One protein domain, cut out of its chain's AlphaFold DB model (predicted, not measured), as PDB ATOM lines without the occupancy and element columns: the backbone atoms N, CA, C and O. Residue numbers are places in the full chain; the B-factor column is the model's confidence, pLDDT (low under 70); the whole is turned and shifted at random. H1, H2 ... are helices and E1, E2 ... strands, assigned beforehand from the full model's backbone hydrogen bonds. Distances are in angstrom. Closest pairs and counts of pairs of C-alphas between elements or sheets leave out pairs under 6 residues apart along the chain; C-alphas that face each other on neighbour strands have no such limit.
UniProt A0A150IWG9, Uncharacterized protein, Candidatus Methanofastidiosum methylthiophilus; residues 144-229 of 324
ATOM      1  N   ILE A 144     -16.853  28.932  48.065       60.91
ATOM      2  CA  ILE A 144     -15.991  28.299  47.060       60.91
ATOM      3  C   ILE A 144     -16.839  27.817  45.879       60.91
ATOM      4  O   ILE A 144     -16.517  28.132  44.735       60.91
ATOM      5  N   GLN A 145     -17.946  27.123  46.135       63.53
ATOM      6  CA  GLN A 145     -18.898  26.711  45.108       63.53
ATOM      7  C   GLN A 145     -19.567  27.886  44.414       63.53
ATOM      8  O   GLN A 145     -19.712  27.851  43.196       63.53
ATOM      9  N   GLN A 146     -19.945  28.923  45.161       67.31
ATOM     10  CA  GLN A 146     -20.529  30.123  44.572       67.31
ATOM     11  C   GLN A 146     -19.533  30.796  43.624       67.31
ATOM     12  O   GLN A 146     -19.841  30.996  42.452       67.31
ATOM     13  N   LYS A 147     -18.290  31.008  44.074       70.06
ATOM     14  CA  LYS A 147     -17.206  31.520  43.227       70.06
ATOM     15  C   LYS A 147     -16.962  30.637  41.999       70.06
ATOM     16  O   LYS A 147     -16.738  31.144  40.904       70.06
ATOM     17  N   HIS A 148     -16.984  29.317  42.168       71.81
ATOM     18  CA  HIS A 148     -16.798  28.360  41.075       71.81
ATOM     19  C   HIS A 148     -17.937  28.446  40.050       71.81
ATOM     20  O   HIS A 148     -17.681  28.498  38.848       71.81
ATOM     21  N   ARG A 149     -19.186  28.561  40.515       71.56
ATOM     22  CA  ARG A 149     -20.373  28.777  39.681       71.56
ATOM     23  C   ARG A 149     -20.297  30.098  38.921       71.56
ATOM     24  O   ARG A 149     -20.593  30.100  37.729       71.56
ATOM     25  N   ASP A 150     -19.876  31.179  39.572       76.81
ATOM     26  CA  ASP A 150     -19.707  32.487  38.933       76.81
ATOM     27  C   ASP A 150     -18.677  32.403  37.798       76.81
ATOM     28  O   ASP A 150     -18.959  32.802  36.669       76.81
ATOM     29  N   ILE A 151     -17.528  31.758  38.046       84.00
ATOM     30  CA  ILE A 151     -16.504  31.509  37.018       84.00
ATOM     31  C   ILE A 151     -17.068  30.667  35.864       84.00
ATOM     32  O   ILE A 151     -16.845  30.994  34.700       84.00
ATOM     33  N   MET A 152     -17.811  29.593  36.155       80.25
ATOM     34  CA  MET A 152     -18.464  28.778  35.122       80.25
ATOM     35  C   MET A 152     -19.466  29.604  34.297       80.25
ATOM     36  O   MET A 152     -19.549  29.425  33.080       80.25
ATOM     37  N   GLY A 153     -20.208  30.512  34.938       76.31
ATOM     38  CA  GLY A 153     -21.117  31.451  34.282       76.31
ATOM     39  C   GLY A 153     -20.383  32.405  33.340       76.31
ATOM     40  O   GLY A 153     -20.759  32.523  32.173       76.31
ATOM     41  N   ASP A 154     -19.290  33.006  33.808       84.44
ATOM     42  CA  ASP A 154     -18.450  33.909  33.017       84.44
ATOM     43  C   ASP A 154     -17.816  33.203  31.809       84.44
ATOM     44  O   ASP A 154     -17.814  33.745  30.699       84.44
ATOM     45  N   ILE A 155     -17.333  31.966  31.987       86.44
ATOM     46  CA  ILE A 155     -16.841  31.131  30.882       86.44
ATOM     47  C   ILE A 155     -17.968  30.859  29.883       86.44
ATOM     48  O   ILE A 155     -17.767  31.022  28.680       86.44
ATOM     49  N   GLY A 156     -19.159  30.481  30.357       80.56
ATOM     50  CA  GLY A 156     -20.320  30.227  29.502       80.56
ATOM     51  C   GLY A 156     -20.712  31.449  28.669       80.56
ATOM     52  O   GLY A 156     -20.918  31.335  27.460       80.56
ATOM     53  N   LEU A 157     -20.735  32.638  29.279       82.31
ATOM     54  CA  LEU A 157     -20.965  33.903  28.577       82.31
ATOM     55  C   LEU A 157     -19.875  34.188  27.539       82.31
ATOM     56  O   LEU A 157     -20.177  34.643  26.433       82.31
ATOM     57  N   ALA A 158     -18.609  33.930  27.871       86.38
ATOM     58  CA  ALA A 158     -17.492  34.147  26.963       86.38
ATOM     59  C   ALA A 158     -17.506  33.174  25.769       86.38
ATOM     60  O   ALA A 158     -17.302  33.614  24.640       86.38
ATOM     61  N   ILE A 159     -17.819  31.891  25.987       83.75
ATOM     62  CA  ILE A 159     -18.008  30.895  24.918       83.75
ATOM     63  C   ILE A 159     -19.215  31.265  24.050       83.75
ATOM     64  O   ILE A 159     -19.119  31.223  22.826       83.75
ATOM     65  N   GLY A 160     -20.334  31.676  24.655       77.12
ATOM     66  CA  GLY A 160     -21.539  32.070  23.921       77.12
ATOM     67  C   GLY A 160     -21.292  33.220  22.938       77.12
ATOM     68  O   GLY A 160     -21.814  33.213  21.824       77.12
ATOM     69  N   LYS A 161     -20.410  34.165  23.293       84.06
ATOM     70  CA  LYS A 161     -19.990  35.268  22.407       84.06
ATOM     71  C   LYS A 161     -19.209  34.811  21.171       84.06
ATOM     72  O   LYS A 161     -19.098  35.586  20.225       84.06
ATOM     73  N   LEU A 162     -18.678  33.587  21.152       80.25
ATOM     74  CA  LEU A 162     -17.951  33.046  20.000       80.25
ATOM     75  C   LEU A 162     -18.878  32.619  18.849       80.25
ATOM     76  O   LEU A 162     -18.388  32.412  17.744       80.25
ATOM     77  N   ASN A 163     -20.193  32.495  19.092       76.50
ATOM     78  CA  ASN A 163     -21.208  32.144  18.088       76.50
ATOM     79  C   ASN A 163     -20.823  30.925  17.219       76.50
ATOM     80  O   ASN A 163     -20.824  30.968  15.987       76.50
ATOM     81  N   LEU A 164     -20.434  29.837  17.884       74.12
ATOM     82  CA  LEU A 164     -19.892  28.643  17.241       74.12
ATOM     83  C   LEU A 164     -21.008  27.695  16.763       74.12
ATOM     84  O   LEU A 164     -22.041  27.581  17.423       74.12
ATOM     85  N   PRO A 165     -20.791  26.917  15.682       72.75
ATOM     86  CA  PRO A 165     -21.709  25.850  15.266       72.75
ATOM     87  C   PRO A 165     -21.584  24.571  16.124       72.75
ATOM     88  O   PRO A 165     -22.143  23.528  15.784       72.75
ATOM     89  N   TYR A 166     -20.850  24.641  17.236       75.00
ATOM     90  CA  TYR A 166     -20.532  23.522  18.115       75.00
ATOM     91  C   TYR A 166     -21.001  23.798  19.542       75.00
ATOM     92  O   TYR A 166     -21.014  24.942  19.995       75.00
ATOM     93  N   VAL A 167     -21.322  22.730  20.267       75.81
ATOM     94  CA  VAL A 167     -21.506  22.767  21.718       75.81
ATOM     95  C   VAL A 167     -20.165  22.479  22.378       75.81
ATOM     96  O   VAL A 167     -19.536  21.459  22.090       75.81
ATOM     97  N   ILE A 168     -19.744  23.367  23.277       79.69
ATOM     98  CA  ILE A 168     -18.556  23.176  24.107       79.69
ATOM     99  C   ILE A 168     -19.020  22.751  25.496       79.69
ATOM    100  O   ILE A 168     -19.605  23.548  26.227       79.69
ATOM    101  N   ASN A 169     -18.755  21.501  25.872       78.06
ATOM    102  CA  ASN A 169     -18.970  21.065  27.251       78.06
ATOM    103  C   ASN A 169     -17.647  21.187  27.976       78.06
ATOM    104  O   ASN A 169     -16.673  20.572  27.553       78.06
ATOM    105  N   PHE A 170     -17.610  21.938  29.067       82.00
ATOM    106  CA  PHE A 170     -16.386  22.159  29.823       82.00
ATOM    107  C   PHE A 170     -16.568  21.839  31.303       82.00
ATOM    108  O   PHE A 170     -17.685  21.754  31.822       82.00
ATOM    109  N   ARG A 171     -15.437  21.628  31.968       80.06
ATOM    110  CA  ARG A 171     -15.301  21.456  33.412       80.06
ATOM    111  C   ARG A 171     -14.054  22.210  33.857       80.06
ATOM    112  O   ARG A 171     -13.055  22.199  33.147       80.06
ATOM    113  N   ILE A 172     -14.099  22.821  35.034       81.12
ATOM    114  CA  ILE A 172     -12.947  23.500  35.644       81.12
ATOM    115  C   ILE A 172     -12.637  22.899  37.023       81.12
ATOM    116  O   ILE A 172     -13.529  22.342  37.674       81.12
ATOM    117  N   THR A 173     -11.385  22.996  37.464       79.81
ATOM    118  CA  THR A 173     -10.935  22.603  38.812       79.81
ATOM    119  C   THR A 173     -11.014  23.784  39.788       79.81
ATOM    120  O   THR A 173     -11.354  24.898  39.390       79.81
ATOM    121  N   GLU A 174     -10.735  23.559  41.076       70.81
ATOM    122  CA  GLU A 174     -10.707  24.622  42.104       70.81
ATOM    123  C   GLU A 174      -9.571  25.631  41.897       70.81
ATOM    124  O   GLU A 174      -9.691  26.799  42.269       70.81
ATOM    125  N   ASP A 175      -8.494  25.191  41.248       82.56
ATOM    126  CA  ASP A 175      -7.347  26.030  40.918       82.56
ATOM    127  C   ASP A 175      -7.645  26.987  39.762       82.56
ATOM    128  O   ASP A 175      -6.864  27.903  39.494       82.56
ATOM    129  N   PHE A 176      -8.774  26.804  39.069       87.56
ATOM    130  CA  PHE A 176      -9.177  27.698  38.000       87.56
ATOM    131  C   PHE A 176      -9.571  29.064  38.571       87.56
ATOM    132  O   PHE A 176     -10.532  29.214  39.325       87.56
ATOM    133  N   LYS A 177      -8.833  30.100  38.176       89.69
ATOM    134  CA  LYS A 177      -9.070  31.485  38.592       89.69
ATOM    135  C   LYS A 177      -9.840  32.231  37.510       89.69
ATOM    136  O   LYS A 177      -9.620  31.996  36.326       89.69
ATOM    137  N   SER A 178     -10.652  33.218  37.892       89.25
ATOM    138  CA  SER A 178     -11.339  34.105  36.937       89.25
ATOM    139  C   SER A 178     -10.367  34.775  35.953       89.25
ATOM    140  O   SER A 178     -10.705  35.013  34.799       89.25
ATOM    141  N   SER A 179      -9.122  35.024  36.376       93.31
ATOM    142  CA  SER A 179      -8.057  35.555  35.516       93.31
ATOM    143  C   SER A 179      -7.643  34.615  34.379       93.31
ATOM    144  O   SER A 179      -7.018  35.072  33.433       93.31
ATOM    145  N   TYR A 180      -7.959  33.319  34.458       95.50
ATOM    146  CA  TYR A 180      -7.621  32.327  33.434       95.50
ATOM    147  C   TYR A 180      -8.674  32.229  32.325       95.50
ATOM    148  O   TYR A 180      -8.438  31.543  31.335       95.50
ATOM    149  N   ILE A 181      -9.820  32.908  32.465       94.19
ATOM    150  CA  ILE A 181     -10.908  32.859  31.480       94.19
ATOM    151  C   ILE A 181     -10.434  33.292  30.083       94.19
ATOM    152  O   ILE A 181     -10.679  32.529  29.152       94.19
ATOM    153  N   PRO A 182      -9.737  34.432  29.886       95.38
ATOM    154  CA  PRO A 182      -9.289  34.833  28.549       95.38
ATOM    155  C   PRO A 182      -8.408  33.769  27.881       95.38
ATOM    156  O   PRO A 182      -8.691  33.346  26.764       95.38
ATOM    157  N   ASP A 183      -7.424  33.254  28.621       95.88
ATOM    158  CA  ASP A 183      -6.494  32.233  28.131       95.88
ATOM    159  C   ASP A 183      -7.202  30.914  27.796       95.88
ATOM    160  O   ASP A 183      -6.879  30.260  26.805       95.88
ATOM    161  N   PHE A 184      -8.184  30.520  28.611       94.00
ATOM    162  CA  PHE A 184      -9.000  29.339  28.350       94.00
ATOM    163  C   PHE A 184      -9.832  29.502  27.074       94.00
ATOM    164  O   PHE A 184      -9.912  28.582  26.263       94.00
ATOM    165  N   ILE A 185     -10.420  30.681  26.861       92.44
ATOM    166  CA  ILE A 185     -11.223  30.980  25.671       92.44
ATOM    167  C   ILE A 185     -10.368  30.969  24.405       92.44
ATOM    168  O   ILE A 185     -10.791  30.411  23.389       92.44
ATOM    169  N   ASP A 186      -9.164  31.530  24.452       92.75
ATOM    170  CA  ASP A 186      -8.245  31.484  23.315       92.75
ATOM    171  C   ASP A 186      -7.771  30.053  23.035       92.75
ATOM    172  O   ASP A 186      -7.764  29.619  21.883       92.75
ATOM    173  N   PHE A 187      -7.528  29.255  24.077       91.94
ATOM    174  CA  PHE A 187      -7.219  27.834  23.928       91.94
ATOM    175  C   PHE A 187      -8.361  27.025  23.281       91.94
ATOM    176  O   PHE A 187      -8.113  26.142  22.451       91.94
ATOM    177  N   VAL A 188      -9.622  27.338  23.606       88.31
ATOM    178  CA  VAL A 188     -10.799  26.742  22.946       88.31
ATOM    179  C   VAL A 188     -10.835  27.111  21.458       88.31
ATOM    180  O   VAL A 188     -11.025  26.224  20.623       88.31
ATOM    181  N   LYS A 189     -10.605  28.383  21.098       87.62
ATOM    182  CA  LYS A 189     -10.555  28.828  19.688       87.62
ATOM    183  C   LYS A 189      -9.453  28.117  18.906       87.62
ATOM    184  O   LYS A 189      -9.705  27.606  17.816       87.62
ATOM    185  N   ASP A 190      -8.255  28.040  19.477       87.69
ATOM    186  CA  ASP A 190      -7.116  27.365  18.856       87.69
ATOM    187  C   ASP A 190      -7.401  25.884  18.615       87.69
ATOM    188  O   ASP A 190      -7.036  25.335  17.574       87.69
ATOM    189  N   SER A 191      -8.090  25.239  19.554       85.25
ATOM    190  CA  SER A 191      -8.468  23.832  19.438       85.25
ATOM    191  C   SER A 191      -9.498  23.596  18.331       85.25
ATOM    192  O   SER A 191      -9.386  22.612  17.600       85.25
ATOM    193  N   LEU A 192     -10.454  24.513  18.150       79.62
ATOM    194  CA  LEU A 192     -11.438  24.456  17.062       79.62
ATOM    195  C   LEU A 192     -10.782  24.608  15.683       79.62
ATOM    196  O   LEU A 192     -11.144  23.896  14.750       79.62
ATOM    197  N   ASN A 193      -9.781  25.485  15.565       75.25
ATOM    198  CA  ASN A 193      -9.064  25.729  14.309       75.25
ATOM    199  C   ASN A 193      -8.192  24.542  13.861       75.25
ATOM    200  O   ASN A 193      -7.862  24.426  12.682       75.25
ATOM    201  N   ARG A 194      -7.815  23.645  14.781       71.38
ATOM    202  CA  ARG A 194      -6.948  22.489  14.495       71.38
ATOM    203  C   ARG A 194      -7.688  21.274  13.907       71.38
ATOM    204  O   ARG A 194      -7.061  20.235  13.735       71.38
ATOM    205  N   ASN A 195      -8.982  21.383  13.574       55.53
ATOM    206  CA  ASN A 195      -9.811  20.380  12.869       55.53
ATOM    207  C   ASN A 195      -9.895  18.956  13.473       55.53
ATOM    208  O   ASN A 195     -10.548  18.088  12.894       55.53
ATOM    209  N   ASN A 196      -9.353  18.703  14.665       54.88
ATOM    210  CA  ASN A 196      -9.527  17.438  15.386       54.88
ATOM    211  C   ASN A 196     -10.772  17.491  16.286       54.88
ATOM    212  O   ASN A 196     -10.687  17.420  17.508       54.88
ATOM    213  N   LEU A 197     -11.950  17.627  15.674       59.78
ATOM    214  CA  LEU A 197     -13.243  17.769  16.367       59.78
ATOM    215  C   LEU A 197     -13.755  16.465  17.020       59.78
ATOM    216  O   LEU A 197     -14.848  16.449  17.574       59.78
ATOM    217  N   ASN A 198     -12.965  15.388  16.964       55.47
ATOM    218  CA  ASN A 198     -13.283  14.044  17.464       55.47
ATOM    219  C   ASN A 198     -12.403  13.650  18.670       55.47
ATOM    220  O   ASN A 198     -11.967  12.508  18.786       55.47
ATOM    221  N   ILE A 199     -12.080  14.606  19.546       58.56
ATOM    222  CA  ILE A 199     -11.348  14.329  20.789       58.56
ATOM    223  C   ILE A 199     -12.360  14.276  21.936       58.56
ATOM    224  O   ILE A 199     -13.025  15.271  22.229       58.56
ATOM    225  N   ASP A 200     -12.445  13.126  22.605       68.94
ATOM    226  CA  ASP A 200     -13.394  12.884  23.702       68.94
ATOM    227  C   ASP A 200     -13.178  13.820  24.914       68.94
ATOM    228  O   ASP A 200     -14.111  14.071  25.687       68.94
ATOM    229  N   GLN A 201     -11.971  14.389  25.061       80.50
ATOM    230  CA  GLN A 201     -11.601  15.349  26.107       80.50
ATOM    231  C   GLN A 201     -10.298  16.103  25.769       80.50
ATOM    232  O   GLN A 201      -9.245  15.495  25.586       80.50
ATOM    233  N   ILE A 202     -10.353  17.434  25.733       88.19
ATOM    234  CA  ILE A 202      -9.216  18.346  25.559       88.19
ATOM    235  C   ILE A 202      -8.918  18.999  26.907       88.19
ATOM    236  O   ILE A 202      -9.814  19.537  27.554       88.19
ATOM    237  N   LYS A 203      -7.655  18.965  27.333       91.12
ATOM    238  CA  LYS A 203      -7.221  19.446  28.649       91.12
ATOM    239  C   LYS A 203      -6.509  20.788  28.547       91.12
ATOM    240  O   LYS A 203      -5.664  20.977  27.677       91.12
ATOM    241  N   PHE A 204      -6.825  21.689  29.467       92.25
ATOM    242  CA  PHE A 204      -6.234  23.013  29.592       92.25
ATOM    243  C   PHE A 204      -5.410  23.103  30.876       92.25
ATOM    244  O   PHE A 204      -5.903  22.841  31.979       92.25
ATOM    245  N   TYR A 205      -4.150  23.495  30.713       93.50
ATOM    246  CA  TYR A 205      -3.180  23.595  31.793       93.50
ATOM    247  C   TYR A 205      -2.789  25.050  32.042       93.50
ATOM    248  O   TYR A 205      -2.560  25.809  31.097       93.50
ATOM    249  N   LYS A 206      -2.631  25.413  33.315       93.62
ATOM    250  CA  LYS A 206      -1.961  26.642  33.741       93.62
ATOM    251  C   LYS A 206      -0.909  26.333  34.780       93.62
ATOM    252  O   LYS A 206      -1.155  25.563  35.699       93.62
ATOM    253  N   ASP A 207       0.275  26.907  34.582       90.31
ATOM    254  CA  ASP A 207       1.423  26.753  35.477       90.31
ATOM    255  C   ASP A 207       1.764  25.276  35.785       90.31
ATOM    256  O   ASP A 207       2.185  24.932  36.882       90.31
ATOM    257  N   GLY A 208       1.564  24.386  34.802       89.25
ATOM    258  CA  GLY A 208       1.799  22.940  34.933       89.25
ATOM    259  C   GLY A 208       0.643  22.136  35.544       89.25
ATOM    260  O   GLY A 208       0.690  20.908  35.519       89.25
ATOM    261  N   THR A 209      -0.418  22.792  36.015       87.62
ATOM    262  CA  THR A 209      -1.595  22.154  36.622       87.62
ATOM    263  C   THR A 209      -2.751  22.085  35.626       87.62
ATOM    264  O   THR A 209      -3.034  23.057  34.928       87.62
ATOM    265  N   GLU A 210      -3.439  20.941  35.547       89.94
ATOM    266  CA  GLU A 210      -4.696  20.817  34.794       89.94
ATOM    267  C   GLU A 210      -5.772  21.630  35.522       89.94
ATOM    268  O   GLU A 210      -6.185  21.266  36.621       89.94
ATOM    269  N   VAL A 211      -6.215  22.736  34.921       89.56
ATOM    270  CA  VAL A 211      -7.205  23.629  35.546       89.56
ATOM    271  C   VAL A 211      -8.569  23.573  34.870       89.56
ATOM    272  O   VAL A 211      -9.575  23.916  35.485       89.56
ATOM    273  N   ALA A 212      -8.641  23.110  33.623       88.94
ATOM    274  CA  ALA A 212      -9.909  22.863  32.951       88.94
ATOM    275  C   ALA A 212      -9.801  21.752  31.912       88.94
ATOM    276  O   ALA A 212      -8.720  21.375  31.466       88.94
ATOM    277  N   GLU A 213     -10.951  21.265  31.483       88.62
ATOM    278  CA  GLU A 213     -11.083  20.405  30.323       88.62
ATOM    279  C   GLU A 213     -12.371  20.713  29.575       88.62
ATOM    280  O   GLU A 213     -13.339  21.204  30.156       88.62
ATOM    281  N   PHE A 214     -12.406  20.393  28.291       86.19
ATOM    282  CA  PHE A 214     -13.612  20.513  27.495       86.19
ATOM    283  C   PHE A 214     -13.666  19.475  26.385       86.19
ATOM    284  O   PHE A 214     -12.654  18.913  25.981       86.19
ATOM    285  N   ASN A 215     -14.860  19.226  25.871       82.25
ATOM    286  CA  ASN A 215     -15.055  18.499  24.631       82.25
ATOM    287  C   ASN A 215     -16.013  19.250  23.717       82.25
ATOM    288  O   ASN A 215     -16.768  20.132  24.141       82.25
ATOM    289  N   ILE A 216     -15.931  18.905  22.441       80.38
ATOM    290  CA  ILE A 216     -16.645  19.576  21.368       80.38
ATOM    291  C   ILE A 216     -17.656  18.578  20.822       80.38
ATOM    292  O   ILE A 216     -17.298  17.458  20.470       80.38
ATOM    293  N   LYS A 217     -18.927  18.971  20.763       75.00
ATOM    294  CA  LYS A 217     -19.978  18.178  20.118       75.00
ATOM    295  C   LYS A 217     -20.611  18.975  18.978       75.00
ATOM    296  O   LYS A 217     -20.832  20.178  19.142       75.00
ATOM    297  N   PRO A 218     -20.938  18.344  17.839       68.94
ATOM    298  CA  PRO A 218     -21.742  18.986  16.805       68.94
ATOM    299  C   PRO A 218     -23.075  19.444  17.402       68.94
ATOM    300  O   PRO A 218     -23.748  18.660  18.075       68.94
ATOM    301  N   SER A 219     -23.458  20.702  17.181       63.19
ATOM    302  CA  SER A 219     -24.764  21.167  17.642       63.19
ATOM    303  C   SER A 219     -25.858  20.768  16.653       63.19
ATOM    304  O   SER A 219     -25.774  21.100  15.472       63.19
ATOM    305  N   ALA A 220     -26.918  20.104  17.127       54.72
ATOM    306  CA  ALA A 220     -28.125  19.858  16.331       54.72
ATOM    307  C   ALA A 220     -29.030  21.106  16.221       54.72
ATOM    308  O   ALA A 220     -29.912  21.159  15.368       54.72
ATOM    309  N   ILE A 221     -28.816  22.116  17.075       52.62
ATOM    310  CA  ILE A 221     -29.633  23.332  17.174       52.62
ATOM    311  C   ILE A 221     -28.698  24.547  17.171       52.62
ATOM    312  O   ILE A 221     -27.834  24.689  18.038       52.62
ATOM    313  N   ARG A 222     -28.848  25.451  16.197       45.06
ATOM    314  CA  ARG A 222     -28.093  26.715  16.185       45.06
ATOM    315  C   ARG A 222     -28.496  27.548  17.408       45.06
ATOM    316  O   ARG A 222     -29.666  27.894  17.533       45.06
ATOM    317  N   GLY A 223     -27.539  27.882  18.275       45.06
ATOM    318  CA  GLY A 223     -27.726  28.902  19.317       45.06
ATOM    319  C   GLY A 223     -27.891  28.432  20.769       45.06
ATOM    320  O   GLY A 223     -28.202  29.269  21.608       45.06
ATOM    321  N   VAL A 224     -27.661  27.156  21.112       43.31
ATOM    322  CA  VAL A 224     -27.630  26.712  22.525       43.31
ATOM    323  C   VAL A 224     -26.311  25.997  22.823       43.31
ATOM    324  O   VAL A 224     -26.079  24.890  22.350       43.31
ATOM    325  N   THR A 225     -25.431  26.643  23.596       47.41
ATOM    326  CA  THR A 225     -24.022  26.237  23.792       47.41
ATOM    327  C   THR A 225     -23.666  25.871  25.230       47.41
ATOM    328  O   THR A 225     -22.498  25.935  25.597       47.41
ATOM    329  N   ASN A 226     -24.631  25.504  26.073       47.75
ATOM    330  CA  ASN A 226     -24.351  25.322  27.495       47.75
ATOM    331  C   ASN A 226     -24.727  23.905  27.921       47.75
ATOM    332  O   ASN A 226     -25.903  23.600  28.099       47.75
ATOM    333  N   SER A 227     -23.738  23.035  28.120       44.81
ATOM    334  CA  SER A 227     -23.914  21.915  29.048       44.81
ATOM    335  C   SER A 227     -22.848  21.988  30.124       44.81
ATOM    336  O   SER A 227     -21.649  21.876  29.868       44.81
ATOM    337  N   PHE A 228     -23.323  22.178  31.349       48.00
ATOM    338  CA  PHE A 228     -22.522  22.125  32.555       48.00
ATOM    339  C   PHE A 228     -22.232  20.651  32.851       48.00
ATOM    340  O   PHE A 228     -23.124  19.897  33.241       48.00
ATOM    341  N   GLY A 229     -20.995  20.209  32.619       40.34
ATOM    342  CA  GLY A 229     -20.545  18.946  33.194       40.34
ATOM    343  C   GLY A 229     -20.470  19.095  34.717       40.34
ATOM    344  O   GLY A 229     -20.102  20.178  35.180       40.34
TER     345      GLY A 229
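AT A GLANCE: This is residues 144 to 229 of the 324 residues of an uncharacterized protein of Candidatus Methanofastidiosum methylthiophilus (UniProt A0A150IWG9). A twisted antiparallel sheet, E1 E3 E2, has H2 slanting over one face and H1 packed at its E1 edge. Residues 227 to 228 fold back and pair with E1. The 86 printed residues include, in order, H1, E1, H2, E2 and E3, a mixed class. The whole is compact, radius of gyration of the C-alphas 12.3 A, spans 34 by 25 by 19 A.

HOW THE PARTS SIT: E3, residues 209 to 218, is antiparallel to E1, residues 166 to 172, with N 215 and O 169 2.8 A apart. It forms a hairpin with E2, residues 202 to 206, with N 204 and O 212 2.8 A apart. H1, residues 144 to 160, touches H2, residues 178 to 193, closest C-alphas Ile 151 and Ser 178, 5.8 A.

IN THESE COORDINATES: H1 runs 24.1 A from C-alpha 144 at (-15.991, 28.299, 47.060). E3 ends at C-alpha 218, (-21.742, 18.986, 16.805).

THE WHOLE: The printed part has no cut; pLDDT is under 70 in residues 144 to 146, 195 to 200 and 218 to 229.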